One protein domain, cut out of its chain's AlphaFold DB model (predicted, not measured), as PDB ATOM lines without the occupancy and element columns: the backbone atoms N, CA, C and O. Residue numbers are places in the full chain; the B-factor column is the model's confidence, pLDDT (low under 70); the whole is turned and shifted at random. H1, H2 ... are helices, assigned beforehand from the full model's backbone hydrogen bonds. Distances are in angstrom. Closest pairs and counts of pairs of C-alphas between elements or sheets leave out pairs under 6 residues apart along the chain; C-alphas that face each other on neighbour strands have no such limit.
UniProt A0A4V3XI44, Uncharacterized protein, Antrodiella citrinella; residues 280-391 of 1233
ATOM      1  N   ASN A 280     125.035 122.689 174.853       79.00
ATOM      2  CA  ASN A 280     124.409 123.920 175.343       79.00
ATOM      3  C   ASN A 280     123.833 124.757 174.184       79.00
ATOM      4  O   ASN A 280     124.542 125.063 173.215       79.00
ATOM      5  N   GLU A 281     122.566 125.167 174.291       80.19
ATOM      6  CA  GLU A 281     121.828 125.781 173.181       80.19
ATOM      7  C   GLU A 281     122.521 127.040 172.626       80.19
ATOM      8  O   GLU A 281     122.460 127.321 171.431       80.19
ATOM      9  N   ARG A 282     123.281 127.776 173.449       81.00
ATOM     10  CA  ARG A 282     124.098 128.912 172.994       81.00
ATOM     11  C   ARG A 282     125.165 128.493 171.977       81.00
ATOM     12  O   ARG A 282     125.388 129.204 170.994       81.00
ATOM     13  N   THR A 283     125.807 127.347 172.190       86.75
ATOM     14  CA  THR A 283     126.784 126.750 171.268       86.75
ATOM     15  C   THR A 283     126.092 126.229 170.010       86.75
ATOM     16  O   THR A 283     126.607 126.425 168.909       86.75
ATOM     17  N   GLN A 284     124.895 125.650 170.135       88.31
ATOM     18  CA  GLN A 284     124.090 125.214 168.991       88.31
ATOM     19  C   GLN A 284     123.638 126.407 168.122       88.31
ATOM     20  O   GLN A 284     123.863 126.408 166.911       88.31
ATOM     21  N   ARG A 285     123.113 127.482 168.731       89.56
ATOM     22  CA  ARG A 285     122.788 128.762 168.070       89.56
ATOM     23  C   ARG A 285     124.014 129.372 167.381       89.56
ATOM     24  O   ARG A 285     123.895 129.861 166.258       89.56
ATOM     25  N   ALA A 286     125.194 129.317 168.004       92.38
ATOM     26  CA  ALA A 286     126.442 129.796 167.402       92.38
ATOM     27  C   ALA A 286     126.863 128.955 166.180       92.38
ATOM     28  O   ALA A 286     127.129 129.524 165.119       92.38
ATOM     29  N   ARG A 287     126.841 127.616 166.291       95.12
ATOM     30  CA  ARG A 287     127.079 126.678 165.173       95.12
ATOM     31  C   ARG A 287     126.112 126.939 164.014       95.12
ATOM     32  O   ARG A 287     126.555 127.119 162.884       95.12
ATOM     33  N   ASN A 288     124.815 127.073 164.294       94.62
ATOM     34  CA  ASN A 288     123.785 127.356 163.288       94.62
ATOM     35  C   ASN A 288     123.923 128.755 162.659       94.62
ATOM     36  O   ASN A 288     123.645 128.929 161.474       94.62
ATOM     37  N   SER A 289     124.385 129.757 163.413       95.19
ATOM     38  CA  SER A 289     124.680 131.094 162.882       95.19
ATOM     39  C   SER A 289     125.839 131.065 161.878       95.19
ATOM     40  O   SER A 289     125.694 131.537 160.750       95.19
ATOM     41  N   VAL A 290     126.955 130.419 162.234       97.00
ATOM     42  CA  VAL A 290     128.117 130.260 161.339       97.00
ATOM     43  C   VAL A 290     127.777 129.384 160.129       97.00
ATOM     44  O   VAL A 290     128.143 129.743 159.013       97.00
ATOM     45  N   ARG A 291     127.007 128.301 160.311       97.12
ATOM     46  CA  ARG A 291     126.524 127.439 159.218       97.12
ATOM     47  C   ARG A 291     125.653 128.201 158.213       97.12
ATOM     48  O   ARG A 291     125.828 128.015 157.013       97.12
ATOM     49  N   ARG A 292     124.748 129.075 158.674       96.19
ATOM     50  CA  ARG A 292     123.931 129.919 157.778       96.19
ATOM     51  C   ARG A 292     124.777 130.945 157.027       96.19
ATOM     52  O   ARG A 292     124.596 131.085 155.825       96.19
ATOM     53  N   ALA A 293     125.731 131.596 157.697       96.19
ATOM     54  CA  ALA A 293     126.660 132.516 157.036       96.19
ATOM     55  C   ALA A 293     127.514 131.807 155.967       96.19
ATOM     56  O   ALA A 293     127.671 132.326 154.869       96.19
ATOM     57  N   TYR A 294     128.014 130.604 156.265       97.81
ATOM     58  CA  TYR A 294     128.768 129.773 155.324       97.81
ATOM     59  C   TYR A 294     127.961 129.451 154.058       97.81
ATOM     60  O   TYR A 294     128.404 129.729 152.947       97.81
ATOM     61  N   VAL A 295     126.741 128.936 154.244       97.19
ATOM     62  CA  VAL A 295     125.823 128.584 153.153       97.19
ATOM     63  C   VAL A 295     125.434 129.802 152.309       97.19
ATOM     64  O   VAL A 295     125.455 129.712 151.086       97.19
ATOM     65  N   ALA A 296     125.127 130.942 152.934       96.19
ATOM     66  CA  ALA A 296     124.782 132.168 152.211       96.19
ATOM     67  C   ALA A 296     125.944 132.670 151.334       96.19
ATOM     68  O   ALA A 296     125.727 133.067 150.192       96.19
ATOM     69  N   ILE A 297     127.183 132.587 151.833       96.69
ATOM     70  CA  ILE A 297     128.374 132.964 151.062       96.69
ATOM     71  C   ILE A 297     128.594 131.999 149.885       96.69
ATOM     72  O   ILE A 297     128.810 132.458 148.764       96.69
ATOM     73  N   LEU A 298     128.476 130.680 150.079       97.25
ATOM     74  CA  LEU A 298     128.592 129.726 148.965       97.25
ATOM     75  C   LEU A 298     127.484 129.892 147.915       97.25
ATOM     76  O   LEU A 298     127.761 129.772 146.722       97.25
ATOM     77  N   ALA A 299     126.261 130.231 148.331       95.38
ATOM     78  CA  ALA A 299     125.183 130.576 147.409       95.38
ATOM     79  C   ALA A 299     125.517 131.833 146.582       95.38
ATOM     80  O   ALA A 299     125.284 131.835 145.378       95.38
ATOM     81  N   SER A 300     126.140 132.860 147.180       94.31
ATOM     82  CA  SER A 300     126.600 134.052 146.439       94.31
ATOM     83  C   SER A 300     127.753 133.782 145.457       94.31
ATOM     84  O   SER A 300     127.947 134.546 144.518       94.31
ATOM     85  N   PHE A 301     128.476 132.667 145.621       95.00
ATOM     86  CA  PHE A 301     129.446 132.155 144.645       95.00
ATOM     87  C   PHE A 301     128.824 131.172 143.628       95.00
ATOM     88  O   PHE A 301     129.554 130.451 142.953       95.00
ATOM     89  N   ASN A 302     127.489 131.112 143.521       97.00
ATOM     90  CA  ASN A 302     126.732 130.201 142.647       97.00
ATOM     91  C   ASN A 302     127.054 128.703 142.842       97.00
ATOM     92  O   ASN A 302     126.842 127.885 141.946       97.00
ATOM     93  N   VAL A 303     127.543 128.307 144.023       96.75
ATOM     94  CA  VAL A 303     127.861 126.904 144.312       96.75
ATOM     95  C   VAL A 303     126.570 126.111 144.514       96.75
ATOM     96  O   VAL A 303     125.761 126.426 145.392       96.75
ATOM     97  N   SER A 304     126.405 125.042 143.734       97.06
ATOM     98  CA  SER A 304     125.266 124.123 143.838       97.06
ATOM     99  C   SER A 304     125.125 123.518 145.238       97.06
ATOM    100  O   SER A 304     126.107 123.111 145.856       97.06
ATOM    101  N   LYS A 305     123.880 123.394 145.718       97.06
ATOM    102  CA  LYS A 305     123.544 122.993 147.098       97.06
ATOM    103  C   LYS A 305     124.184 121.682 147.572       97.06
ATOM    104  O   LYS A 305     124.515 121.570 148.750       97.06
ATOM    105  N   HIS A 306     124.350 120.703 146.683       96.12
ATOM    106  CA  HIS A 306     124.995 119.430 147.015       96.12
ATOM    107  C   HIS A 306     126.513 119.590 147.228       96.12
ATOM    108  O   HIS A 306     127.060 118.980 148.137       96.12
ATOM    109  N   LEU A 307     127.170 120.496 146.496       97.00
ATOM    110  CA  LEU A 307     128.608 120.767 146.615       97.00
ATOM    111  C   LEU A 307     128.982 121.622 147.836       97.00
ATOM    112  O   LEU A 307     130.163 121.775 148.125       97.00
ATOM    113  N   TRP A 308     128.022 122.176 148.590       97.69
ATOM    114  CA  TRP A 308     128.319 123.088 149.709       97.69
ATOM    115  C   TRP A 308     129.261 122.517 150.775       97.69
ATOM    116  O   TRP A 308     129.902 123.294 151.473       97.69
ATOM    117  N   TRP A 309     129.349 121.193 150.914       98.12
ATOM    118  CA  TRP A 309     130.293 120.541 151.825       98.12
ATOM    119  C   TRP A 309     131.220 119.551 151.109       98.12
ATOM    120  O   TRP A 309     131.856 118.724 151.752       98.12
ATOM    121  N   HIS A 310     131.331 119.635 149.787       98.12
ATOM    122  CA  HIS A 310     132.253 118.787 149.043       98.12
ATOM    123  C   HIS A 310     133.710 119.197 149.309       98.12
ATOM    124  O   HIS A 310     134.029 120.386 149.432       98.12
ATOM    125  N   THR A 311     134.606 118.214 149.401       97.75
ATOM    126  CA  THR A 311     136.016 118.429 149.758       97.75
ATOM    127  C   THR A 311     136.728 119.435 148.849       97.75
ATOM    128  O   THR A 311     137.432 120.314 149.359       97.75
ATOM    129  N   ALA A 312     136.497 119.398 147.531       97.38
ATOM    130  CA  ALA A 312     137.112 120.347 146.599       97.38
ATOM    131  C   ALA A 312     136.578 121.777 146.803       97.38
ATOM    132  O   ALA A 312     137.347 122.743 146.815       97.38
ATOM    133  N   THR A 313     135.271 121.930 147.042       97.94
ATOM    134  CA  THR A 313     134.645 123.224 147.359       97.94
ATOM    135  C   THR A 313     135.237 123.834 148.629       97.94
ATOM    136  O   THR A 313     135.551 125.028 148.650       97.94
ATOM    137  N   ILE A 314     135.457 123.028 149.672       98.06
ATOM    138  CA  ILE A 314     136.072 123.486 150.924       98.06
ATOM    139  C   ILE A 314     137.545 123.869 150.702       98.06
ATOM    140  O   ILE A 314     137.943 124.968 151.094       98.06
ATOM    141  N   GLN A 315     138.344 123.023 150.042       97.06
ATOM    142  CA  GLN A 315     139.761 123.305 149.761       97.06
ATOM    143  C   GLN A 315     139.969 124.601 148.971       97.06
ATOM    144  O   GLN A 315     140.905 125.357 149.266       97.06
ATOM    145  N   ASN A 316     139.095 124.872 148.001       96.69
ATOM    146  CA  ASN A 316     139.221 126.013 147.100       96.69
ATOM    147  C   ASN A 316     138.629 127.299 147.693       96.69
ATOM    148  O   ASN A 316     139.309 128.325 147.722       96.69
ATOM    149  N   LEU A 317     137.394 127.262 148.208       97.81
ATOM    150  CA  LEU A 317     136.650 128.479 148.561       97.81
ATOM    151  C   LEU A 317     136.761 128.902 150.030       97.81
ATOM    152  O   LEU A 317     136.455 130.053 150.336       97.81
ATOM    153  N   MET A 318     137.218 128.046 150.954       97.94
ATOM    154  CA  MET A 318     137.269 128.405 152.382       97.94
ATOM    155  C   MET A 318     138.059 129.702 152.696       97.94
ATOM    156  O   MET A 318     137.608 130.459 153.559       97.94
ATOM    157  N   PRO A 319     139.170 130.049 152.009       97.81
ATOM    158  CA  PRO A 319     139.829 131.338 152.228       97.81
ATOM    159  C   PRO A 319     138.970 132.542 151.807       97.81
ATOM    160  O   PRO A 319     138.887 133.531 152.537       97.81
ATOM    161  N   ALA A 320     138.274 132.440 150.669       97.38
ATOM    162  CA  ALA A 320     137.342 133.462 150.191       97.38
ATOM    163  C   ALA A 320     136.118 133.584 151.115       97.38
ATOM    164  O   ALA A 320     135.683 134.689 151.425       97.38
ATOM    165  N   VAL A 321     135.624 132.459 151.641       97.69
ATOM    166  CA  VAL A 321     134.573 132.406 152.666       97.69
ATOM    167  C   VAL A 321     134.996 133.122 153.948       97.69
ATOM    168  O   VAL A 321     134.224 133.918 154.476       97.69
ATOM    169  N   LEU A 322     136.210 132.885 154.454       98.19
ATOM    170  CA  LEU A 322     136.717 133.570 155.649       98.19
ATOM    171  C   LEU A 322     136.848 135.085 155.416       98.19
ATOM    172  O   LEU A 322     136.443 135.865 156.277       98.19
ATOM    173  N   ARG A 323     137.326 135.503 154.235       98.06
ATOM    174  CA  ARG A 323     137.396 136.915 153.818       98.06
ATOM    175  C   ARG A 323     136.005 137.559 153.743       98.06
ATOM    176  O   ARG A 323     135.777 138.599 154.358       98.06
ATOM    177  N   ALA A 324     135.048 136.904 153.090       96.81
ATOM    178  CA  ALA A 324     133.652 137.337 153.031       96.81
ATOM    179  C   ALA A 324     133.007 137.404 154.432       96.81
ATOM    180  O   ALA A 324     132.276 138.345 154.734       96.81
ATOM    181  N   MET A 325     133.333 136.474 155.340       97.56
ATOM    182  CA  MET A 325     132.888 136.546 156.737       97.56
ATOM    183  C   MET A 325     133.482 137.726 157.516       97.56
ATOM    184  O   MET A 325     132.850 138.143 158.484       97.56
ATOM    185  N   VAL A 326     134.645 138.268 157.144       97.19
ATOM    186  CA  VAL A 326     135.164 139.522 157.724       97.19
ATOM    187  C   VAL A 326     134.418 140.724 157.156       97.19
ATOM    188  O   VAL A 326     133.954 141.559 157.929       97.19
ATOM    189  N   HIS A 327     134.270 140.774 155.832       94.12
ATOM    190  CA  HIS A 327     133.688 141.906 155.115       94.12
ATOM    191  C   HIS A 327     132.195 142.103 155.435       94.12
ATOM    192  O   HIS A 327     131.792 143.187 155.842       94.12
ATOM    193  N   PHE A 328     131.386 141.039 155.361       93.75
ATOM    194  CA  PHE A 328     129.931 141.105 155.567       93.75
ATOM    195  C   PHE A 328     129.474 140.931 157.028       93.75
ATOM    196  O   PHE A 328     128.275 140.952 157.302       93.75
ATOM    197  N   SER A 329     130.386 140.726 157.990       93.62
ATOM    198  CA  SER A 329     130.009 140.655 159.413       93.62
ATOM    199  C   SER A 329     130.364 141.941 160.142       93.62
ATOM    200  O   SER A 329     131.531 142.173 160.470       93.62
ATOM    201  N   THR A 330     129.343 142.715 160.500       91.62
ATOM    202  CA  THR A 330     129.525 143.907 161.324       91.62
ATOM    203  C   THR A 330     129.963 143.565 162.748       91.62
ATOM    204  O   THR A 330     129.550 142.571 163.356       91.62
ATOM    205  N   GLY A 331     130.855 144.387 163.302       89.44
ATOM    206  CA  GLY A 331     131.218 144.344 164.713       89.44
ATOM    207  C   GLY A 331     130.328 145.281 165.525       89.44
ATOM    208  O   GLY A 331     129.952 146.345 165.055       89.44
ATOM    209  N   ARG A 332     130.066 144.947 166.798       82.44
ATOM    210  CA  ARG A 332     129.191 145.732 167.704       82.44
ATOM    211  C   ARG A 332     129.492 147.248 167.756       82.44
ATOM    212  O   ARG A 332     128.608 148.014 168.113       82.44
ATOM    213  N   HIS A 333     130.721 147.664 167.445       78.62
ATOM    214  CA  HIS A 333     131.167 149.062 167.513       78.62
ATOM    215  C   HIS A 333     132.019 149.516 166.307       78.62
ATOM    216  O   HIS A 333     132.630 150.575 166.390       78.62
ATOM    217  N   LYS A 334     132.152 148.707 165.240       80.06
ATOM    218  CA  LYS A 334     132.940 149.024 164.024       80.06
ATOM    219  C   LYS A 334     132.473 148.181 162.836       80.06
ATOM    220  O   LYS A 334     131.998 147.067 163.033       80.06
ATOM    221  N   GLU A 335     132.753 148.677 161.634       89.88
ATOM    222  CA  GLU A 335     132.508 148.058 160.324       89.88
ATOM    223  C   GLU A 335     132.724 146.534 160.268       89.88
ATOM    224  O   GLU A 335     131.818 145.818 159.873       89.88
ATOM    225  N   HIS A 336     133.870 146.015 160.728       94.12
ATOM    226  CA  HIS A 336     134.147 144.567 160.745       94.12
ATOM    227  C   HIS A 336     134.076 143.944 162.154       94.12
ATOM    228  O   HIS A 336     134.187 144.627 163.185       94.12
ATOM    229  N   ILE A 337     134.013 142.612 162.211       94.88
ATOM    230  CA  ILE A 337     134.223 141.796 163.423       94.88
ATOM    231  C   ILE A 337     135.610 141.987 164.082       94.88
ATOM    232  O   ILE A 337     136.476 142.701 163.587       94.88
ATOM    233  N   SER A 338     135.824 141.381 165.258       94.25
ATOM    234  CA  SER A 338     137.135 141.367 165.940       94.25
ATOM    235  C   SER A 338     137.958 140.123 165.591       94.25
ATOM    236  O   SER A 338     137.380 139.094 165.239       94.25
ATOM    237  N   ALA A 339     139.282 140.171 165.788       94.44
ATOM    238  CA  ALA A 339     140.166 139.008 165.649       94.44
ATOM    239  C   ALA A 339     139.670 137.779 166.436       94.44
ATOM    240  O   ALA A 339     139.557 136.686 165.885       94.44
ATOM    241  N   THR A 340     139.274 137.963 167.700       93.50
ATOM    242  CA  THR A 340     138.720 136.890 168.544       93.50
ATOM    243  C   THR A 340     137.398 136.341 167.995       93.50
ATOM    244  O   THR A 340     137.129 135.147 168.100       93.50
ATOM    245  N   THR A 341     136.573 137.191 167.374       95.38
ATOM    246  CA  THR A 341     135.331 136.766 166.713       95.38
ATOM    247  C   THR A 341     135.618 135.950 165.452       95.38
ATOM    248  O   THR A 341     134.971 134.927 165.253       95.38
ATOM    249  N   LEU A 342     136.584 136.363 164.623       96.88
ATOM    250  CA  LEU A 342     136.978 135.621 163.421       96.88
ATOM    251  C   LEU A 342     137.591 134.263 163.785       96.88
ATOM    252  O   LEU A 342     137.174 133.247 163.236       96.88
ATOM    253  N   ALA A 343     138.505 134.226 164.758       95.81
ATOM    254  CA  ALA A 343     139.073 132.981 165.272       95.81
ATOM    255  C   ALA A 343     137.977 132.038 165.805       95.81
ATOM    256  O   ALA A 343     137.935 130.872 165.426       95.81
ATOM    257  N   GLY A 344     137.025 132.554 166.595       95.75
ATOM    258  CA  GLY A 344     135.878 131.777 167.076       95.75
ATOM    259  C   GLY A 344     134.968 131.256 165.954       95.75
ATOM    260  O   GLY A 344     134.537 130.106 166.008       95.75
ATOM    261  N   LYS A 345     134.709 132.059 164.908       97.19
ATOM    262  CA  LYS A 345     134.000 131.594 163.701       97.19
ATOM    263  C   LYS A 345     134.781 130.491 162.980       97.19
ATOM    264  O   LYS A 345     134.172 129.508 162.576       97.19
ATOM    265  N   SER A 346     136.103 130.627 162.865       97.56
ATOM    266  CA  SER A 346     136.977 129.634 162.231       97.56
ATOM    267  C   SER A 346     136.960 128.299 162.981       97.56
ATOM    268  O   SER A 346     136.680 127.276 162.369       97.56
ATOM    269  N   SER A 347     137.091 128.294 164.313       96.56
ATOM    270  CA  SER A 347     136.966 127.064 165.118       96.56
ATOM    271  C   SER A 347     135.591 126.392 164.990       96.56
ATOM    272  O   SER A 347     135.491 125.166 165.013       96.56
ATOM    273  N   ILE A 348     134.518 127.177 164.829       97.12
ATOM    274  CA  ILE A 348     133.176 126.643 164.556       97.12
ATOM    275  C   ILE A 348     133.087 126.072 163.131       97.12
ATOM    276  O   ILE A 348     132.473 125.021 162.951       97.12
ATOM    277  N   LEU A 349     133.717 126.705 162.134       97.69
ATOM    278  CA  LEU A 349     133.841 126.148 160.783       97.69
ATOM    279  C   LEU A 349     134.622 124.829 160.794       97.69
ATOM    280  O   LEU A 349     134.161 123.885 160.169       97.69
ATOM    281  N   THR A 350     135.710 124.705 161.562       97.62
ATOM    282  CA  THR A 350     136.442 123.436 161.734       97.62
ATOM    283  C   THR A 350     135.515 122.310 162.204       97.62
ATOM    284  O   THR A 350     135.495 121.245 161.595       97.62
ATOM    285  N   TYR A 351     134.679 122.551 163.224       96.12
ATOM    286  CA  TYR A 351     133.680 121.570 163.678       96.12
ATOM    287  C   TYR A 351     132.644 121.229 162.589       96.12
ATOM    288  O   TYR A 351     132.282 120.066 162.418       96.12
ATOM    289  N   LEU A 352     132.165 122.227 161.840       96.81
ATOM    290  CA  LEU A 352     131.199 122.010 160.758       96.81
ATOM    291  C   LEU A 352     131.809 121.223 159.584       96.81
ATOM    292  O   LEU A 352     131.123 120.380 159.019       96.81
ATOM    293  N   ILE A 353     133.088 121.444 159.262       97.31
ATOM    294  CA  ILE A 353     133.838 120.674 158.258       97.31
ATOM    295  C   ILE A 353     133.953 119.213 158.703       97.31
ATOM    296  O   ILE A 353     133.545 118.341 157.944       97.31
ATOM    297  N   ILE A 354     134.405 118.943 159.939       96.12
ATOM    298  CA  ILE A 354     134.490 117.575 160.496       96.12
ATOM    299  C   ILE A 354     133.158 116.829 160.335       96.12
ATOM    300  O   ILE A 354     133.155 115.664 159.951       96.12
ATOM    301  N   ARG A 355     132.034 117.507 160.604       95.19
ATOM    302  CA  ARG A 355     130.705 116.886 160.650       95.19
ATOM    303  C   ARG A 355     129.968 116.784 159.307       95.19
ATOM    304  O   ARG A 355     129.038 115.988 159.195       95.19
ATOM    305  N   HIS A 356     130.282 117.624 158.324       96.69
ATOM    306  CA  HIS A 356     129.478 117.731 157.096       96.69
ATOM    307  C   HIS A 356     130.263 117.522 155.800       96.69
ATOM    308  O   HIS A 356     129.636 117.299 154.761       96.69
ATOM    309  N   ALA A 357     131.596 117.600 155.835       97.44
ATOM    310  CA  ALA A 357     132.397 117.498 154.624       97.44
ATOM    311  C   ALA A 357     132.454 116.071 154.072       97.44
ATOM    312  O   ALA A 357     132.581 115.116 154.842       97.44
ATOM    313  N   HIS A 358     132.389 115.941 152.749       97.56
ATOM    314  CA  HIS A 358     132.343 114.655 152.057       97.56
ATOM    315  C   HIS A 358     133.108 114.658 150.724       97.56
ATOM    316  O   HIS A 358     133.297 115.707 150.103       97.56
ATOM    317  N   ASP A 359     133.548 113.474 150.299       97.25
ATOM    318  CA  ASP A 359     134.210 113.252 149.009       97.25
ATOM    319  C   ASP A 359     133.210 113.013 147.856       97.25
ATOM    320  O   ASP A 359     131.992 113.030 148.046       97.25
ATOM    321  N   ASP A 360     133.722 112.779 146.645       96.50
ATOM    322  CA  ASP A 360     132.933 112.484 145.436       96.50
ATOM    323  C   ASP A 360     132.070 111.213 145.547       96.50
ATOM    324  O   ASP A 360     131.110 111.043 144.800       96.50
ATOM    325  N   LEU A 361     132.393 110.330 146.497       96.06
ATOM    326  CA  LEU A 361     131.642 109.113 146.815       96.06
ATOM    327  C   LEU A 361     130.687 109.323 148.006       96.06
ATOM    328  O   LEU A 361     130.159 108.354 148.554       96.06
ATOM    329  N   ASN A 362     130.459 110.580 148.410       94.31
ATOM    330  CA  ASN A 362     129.614 110.995 149.532       94.31
ATOM    331  C   ASN A 362     130.027 110.375 150.890       94.31
ATOM    332  O   ASN A 362     129.208 110.225 151.798       94.31
ATOM    333  N   ARG A 363     131.306 110.013 151.052       94.81
ATOM    334  CA  ARG A 363     131.863 109.495 152.313       94.81
ATOM    335  C   ARG A 363     132.346 110.655 153.177       94.81
ATOM    336  O   ARG A 363     132.889 111.624 152.653       94.81
ATOM    337  N   ALA A 364     132.182 110.553 154.496       94.25
ATOM    338  CA  ALA A 364     132.582 111.605 155.433       94.25
ATOM    339  C   ALA A 364     134.105 111.845 155.402       94.25
ATOM    340  O   ALA A 364     134.894 110.968 155.748       94.25
ATOM    341  N   ASP A 365     134.510 113.053 155.007       97.00
ATOM    342  CA  ASP A 365     135.897 113.387 154.653       97.00
ATOM    343  C   ASP A 365     136.511 114.496 155.535       97.00
ATOM    344  O   ASP A 365     137.702 114.811 155.458       97.00
ATOM    345  N   GLY A 366     135.701 115.077 156.427       95.00
ATOM    346  CA  GLY A 366     136.020 116.276 157.209       95.00
ATOM    347  C   GLY A 366     137.283 116.216 158.068       95.00
ATOM    348  O   GLY A 366     137.941 117.239 158.249       95.00
ATOM    349  N   MET A 367     137.678 115.036 158.553       95.50
ATOM    350  CA  MET A 367     138.943 114.880 159.280       95.50
ATOM    351  C   MET A 367     140.150 114.756 158.330       95.50
ATOM    352  O   MET A 367     141.207 115.337 158.587       95.50
ATOM    353  N   ARG A 368     140.000 114.056 157.192       95.75
ATOM    354  CA  ARG A 368     141.084 113.868 156.212       95.75
ATOM    355  C   ARG A 368     141.442 115.194 155.542       95.75
ATOM    356  O   ARG A 368     142.623 115.530 155.496       95.75
ATOM    357  N   ILE A 369     140.458 115.982 155.103       97.12
ATOM    358  CA  ILE A 369     140.681 117.306 154.490       97.12
ATOM    359  C   ILE A 369     141.397 118.291 155.435       97.12
ATOM    360  O   ILE A 369     142.293 119.017 155.002       97.12
ATOM    361  N   LEU A 370     141.055 118.301 156.729       95.62
ATOM    362  CA  LEU A 370     141.670 119.202 157.711       95.62
ATOM    363  C   LEU A 370     143.138 118.865 157.992       95.62
ATOM    364  O   LEU A 370     143.947 119.791 158.081       95.62
ATOM    365  N   ILE A 371     143.468 117.573 158.099       94.75
ATOM    366  CA  ILE A 371     144.819 117.081 158.411       94.75
ATOM    367  C   ILE A 371     145.657 116.926 157.133       94.75
ATOM    368  O   ILE A 371     146.632 117.647 156.935       94.75
ATOM    369  N   HIS A 372     145.271 116.012 156.240       92.06
ATOM    370  CA  HIS A 372     146.043 115.639 155.049       92.06
ATOM    371  C   HIS A 372     145.990 116.721 153.974       92.06
ATOM    372  O   HIS A 372     147.011 117.071 153.392       92.06
ATOM    373  N   GLY A 373     144.812 117.318 153.766       91.44
ATOM    374  CA  GLY A 373     144.652 118.486 152.897       91.44
ATOM    375  C   GLY A 373     145.212 119.787 153.488       91.44
ATOM    376  O   GLY A 373     145.025 120.841 152.883       91.44
ATOM    377  N   ARG A 374     145.832 119.736 154.683       96.25
ATOM    378  CA  ARG A 374     146.339 120.876 155.476       96.25
ATOM    379  C   ARG A 374     145.322 122.020 155.628       96.25
ATOM    380  O   ARG A 374     145.692 123.170 155.870       96.25
ATOM    381  N   MET A 375     144.022 121.732 155.499       97.06
ATOM    382  CA  MET A 375     142.992 122.769 155.442       97.06
ATOM    383  C   MET A 375     142.848 123.504 156.781       97.06
ATOM    384  O   MET A 375     142.556 124.697 156.785       97.06
ATOM    385  N   PHE A 376     143.141 122.845 157.909       96.44
ATOM    386  CA  PHE A 376     143.191 123.501 159.221       96.44
ATOM    387  C   PHE A 376     144.273 124.591 159.282       96.44
ATOM    388  O   PHE A 376     144.000 125.723 159.674       96.44
ATOM    389  N   GLU A 377     145.483 124.276 158.819       96.06
ATOM    390  CA  GLU A 377     146.613 125.208 158.735       96.06
ATOM    391  C   GLU A 377     146.318 126.346 157.743       96.06
ATOM    392  O   GLU A 377     146.478 127.520 158.073       96.06
ATOM    393  N   LYS A 378     145.771 126.025 156.562       97.31
ATOM    394  CA  LYS A 378     145.335 127.013 155.559       97.31
ATOM    395  C   LYS A 378     144.251 127.955 156.111       97.31
ATOM    396  O   LYS A 378     144.295 129.156 155.833       97.31
ATOM    397  N   MET A 379     143.319 127.460 156.934       97.81
ATOM    398  CA  MET A 379     142.339 128.288 157.656       97.81
ATOM    399  C   MET A 379     142.993 129.165 158.727       97.81
ATOM    400  O   MET A 379     142.671 130.349 158.797       97.81
ATOM    401  N   GLN A 380     143.907 128.630 159.544       97.19
ATOM    402  CA  GLN A 380     144.609 129.413 160.569       97.19
ATOM    403  C   GLN A 380     145.456 130.530 159.949       97.19
ATOM    404  O   GLN A 380     145.328 131.682 160.360       97.19
ATOM    405  N   ASN A 381     146.233 130.219 158.911       97.25
ATOM    406  CA  ASN A 381     147.041 131.195 158.183       97.25
ATOM    407  C   ASN A 381     146.155 132.271 157.538       97.25
ATOM    408  O   ASN A 381     146.416 133.455 157.724       97.25
ATOM    409  N   THR A 382     145.043 131.887 156.896       97.69
ATOM    410  CA  THR A 382     144.076 132.862 156.354       97.69
ATOM    411  C   THR A 382     143.502 133.762 157.453       97.69
ATOM    412  O   THR A 382     143.405 134.972 157.265       97.69
ATOM    413  N   VAL A 383     143.141 133.212 158.617       97.62
ATOM    414  CA  VAL A 383     142.653 134.008 159.755       97.62
ATOM    415  C   VAL A 383     143.716 134.992 160.243       97.62
ATOM    416  O   VAL A 383     143.370 136.138 160.511       97.62
ATOM    417  N   LEU A 384     144.990 134.595 160.318       95.81
ATOM    418  CA  LEU A 384     146.088 135.491 160.697       95.81
ATOM    419  C   LEU A 384     146.308 136.607 159.663       95.81
ATOM    420  O   LEU A 384     146.368 137.771 160.053       95.81
ATOM    421  N   THR A 385     146.330 136.287 158.363       97.25
ATOM    422  CA  THR A 385     146.422 137.286 157.283       97.25
ATOM    423  C   THR A 385     145.271 138.289 157.354       97.25
ATOM    424  O   THR A 385     145.511 139.491 157.409       97.25
ATOM    425  N   LEU A 386     144.022 137.816 157.453       97.12
ATOM    426  CA  LEU A 386     142.840 138.681 157.561       97.12
ATOM    427  C   LEU A 386     142.843 139.534 158.843       97.12
ATOM    428  O   LEU A 386     142.307 140.642 158.847       97.12
ATOM    429  N   ILE A 387     143.428 139.032 159.936       95.75
ATOM    430  CA  ILE A 387     143.555 139.760 161.205       95.75
ATOM    431  C   ILE A 387     144.492 140.965 161.089       95.75
ATOM    432  O   ILE A 387     144.221 141.983 161.735       95.75
ATOM    433  N   ASP A 388     145.554 140.854 160.295       94.88
ATOM    434  CA  ASP A 388     146.523 141.927 160.069       94.88
ATOM    435  C   ASP A 388     146.042 142.889 158.969       94.88
ATOM    436  O   ASP A 388     145.909 144.090 159.206       94.88
ATOM    437  N   GLU A 389     145.631 142.345 157.818       95.94
ATOM    438  CA  GLU A 389     145.130 143.068 156.640       95.94
ATOM    439  C   GLU A 389     143.967 144.016 156.980       95.94
ATOM    440  O   GLU A 389     144.053 145.225 156.767       95.94
ATOM    441  N   TYR A 390     142.903 143.493 157.603       94.50
ATOM    442  CA  TYR A 390     141.746 144.285 158.036       94.50
ATOM    443  C   TYR A 390     141.932 144.892 159.442       94.50
ATOM    444  O   TYR A 390     140.976 145.401 160.039       94.50
ATOM    445  N   LYS A 391     143.143 144.807 160.016       93.06
ATOM    446  CA  LYS A 391     143.514 145.325 161.349       93.06
ATOM    447  C   LYS A 391     142.514 144.905 162.443       93.06
ATOM    448  O   LYS A 391     142.183 145.657 163.367       93.06
TER     449      LYS A 391
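This is residues 280 to 391 of the 1233 residues of an uncharacterized protein of Antrodiella citrinella (UniProt A0A4V3XI44). The longest helix, H1, crosses one side of an up-and-down bundle, H3, H4 and H6, each running against the one before; short H5 packs at one bundle end. The 112 printed residues include six named helices, H1 to H6 in order, and no named strand: all helix. It is compact, radius of gyration of the C-alphas 13.6 A, spans 45 by 30 by 29 A.

H1, residues 281 to 300, 28.4 A, begins at C-alpha 281 (121.828, 125.781, 173.181). H2 is 305 to 309, H3 311 to 327, H4 339 to 356, H5 366 to 371; H6, 375 to 389, ends at C-alpha 389 (145.130, 143.068, 156.640).

H1, with residues 286 to 291 alone, touches H4, about perpendicular at 84 degrees; the closest C-alphas, Arg 287 and Ile 348, are 6.1 A apart. H1 only just touches H2, with 3 pairs of C-alphas within 8 A; the closest, Leu 298 and Trp 308, are 6.7 A apart. H3 touches H6 at a shallow tilt of 21 degrees, the same way; the closest C-alphas, Pro 319 and Thr 382, are 6.1 A apart. Every O i to N i+4 pair is within hydrogen-bond range in H1, H4 and H6, against 0 of 1 in H2, where O i to N i+3 gives 0 of 2, 11 of 13 in H3 and 1 of 2 in H5.

The printed part has no cut; the link H3 to H4 is long, and no printed residue is under 70 in pLDDT.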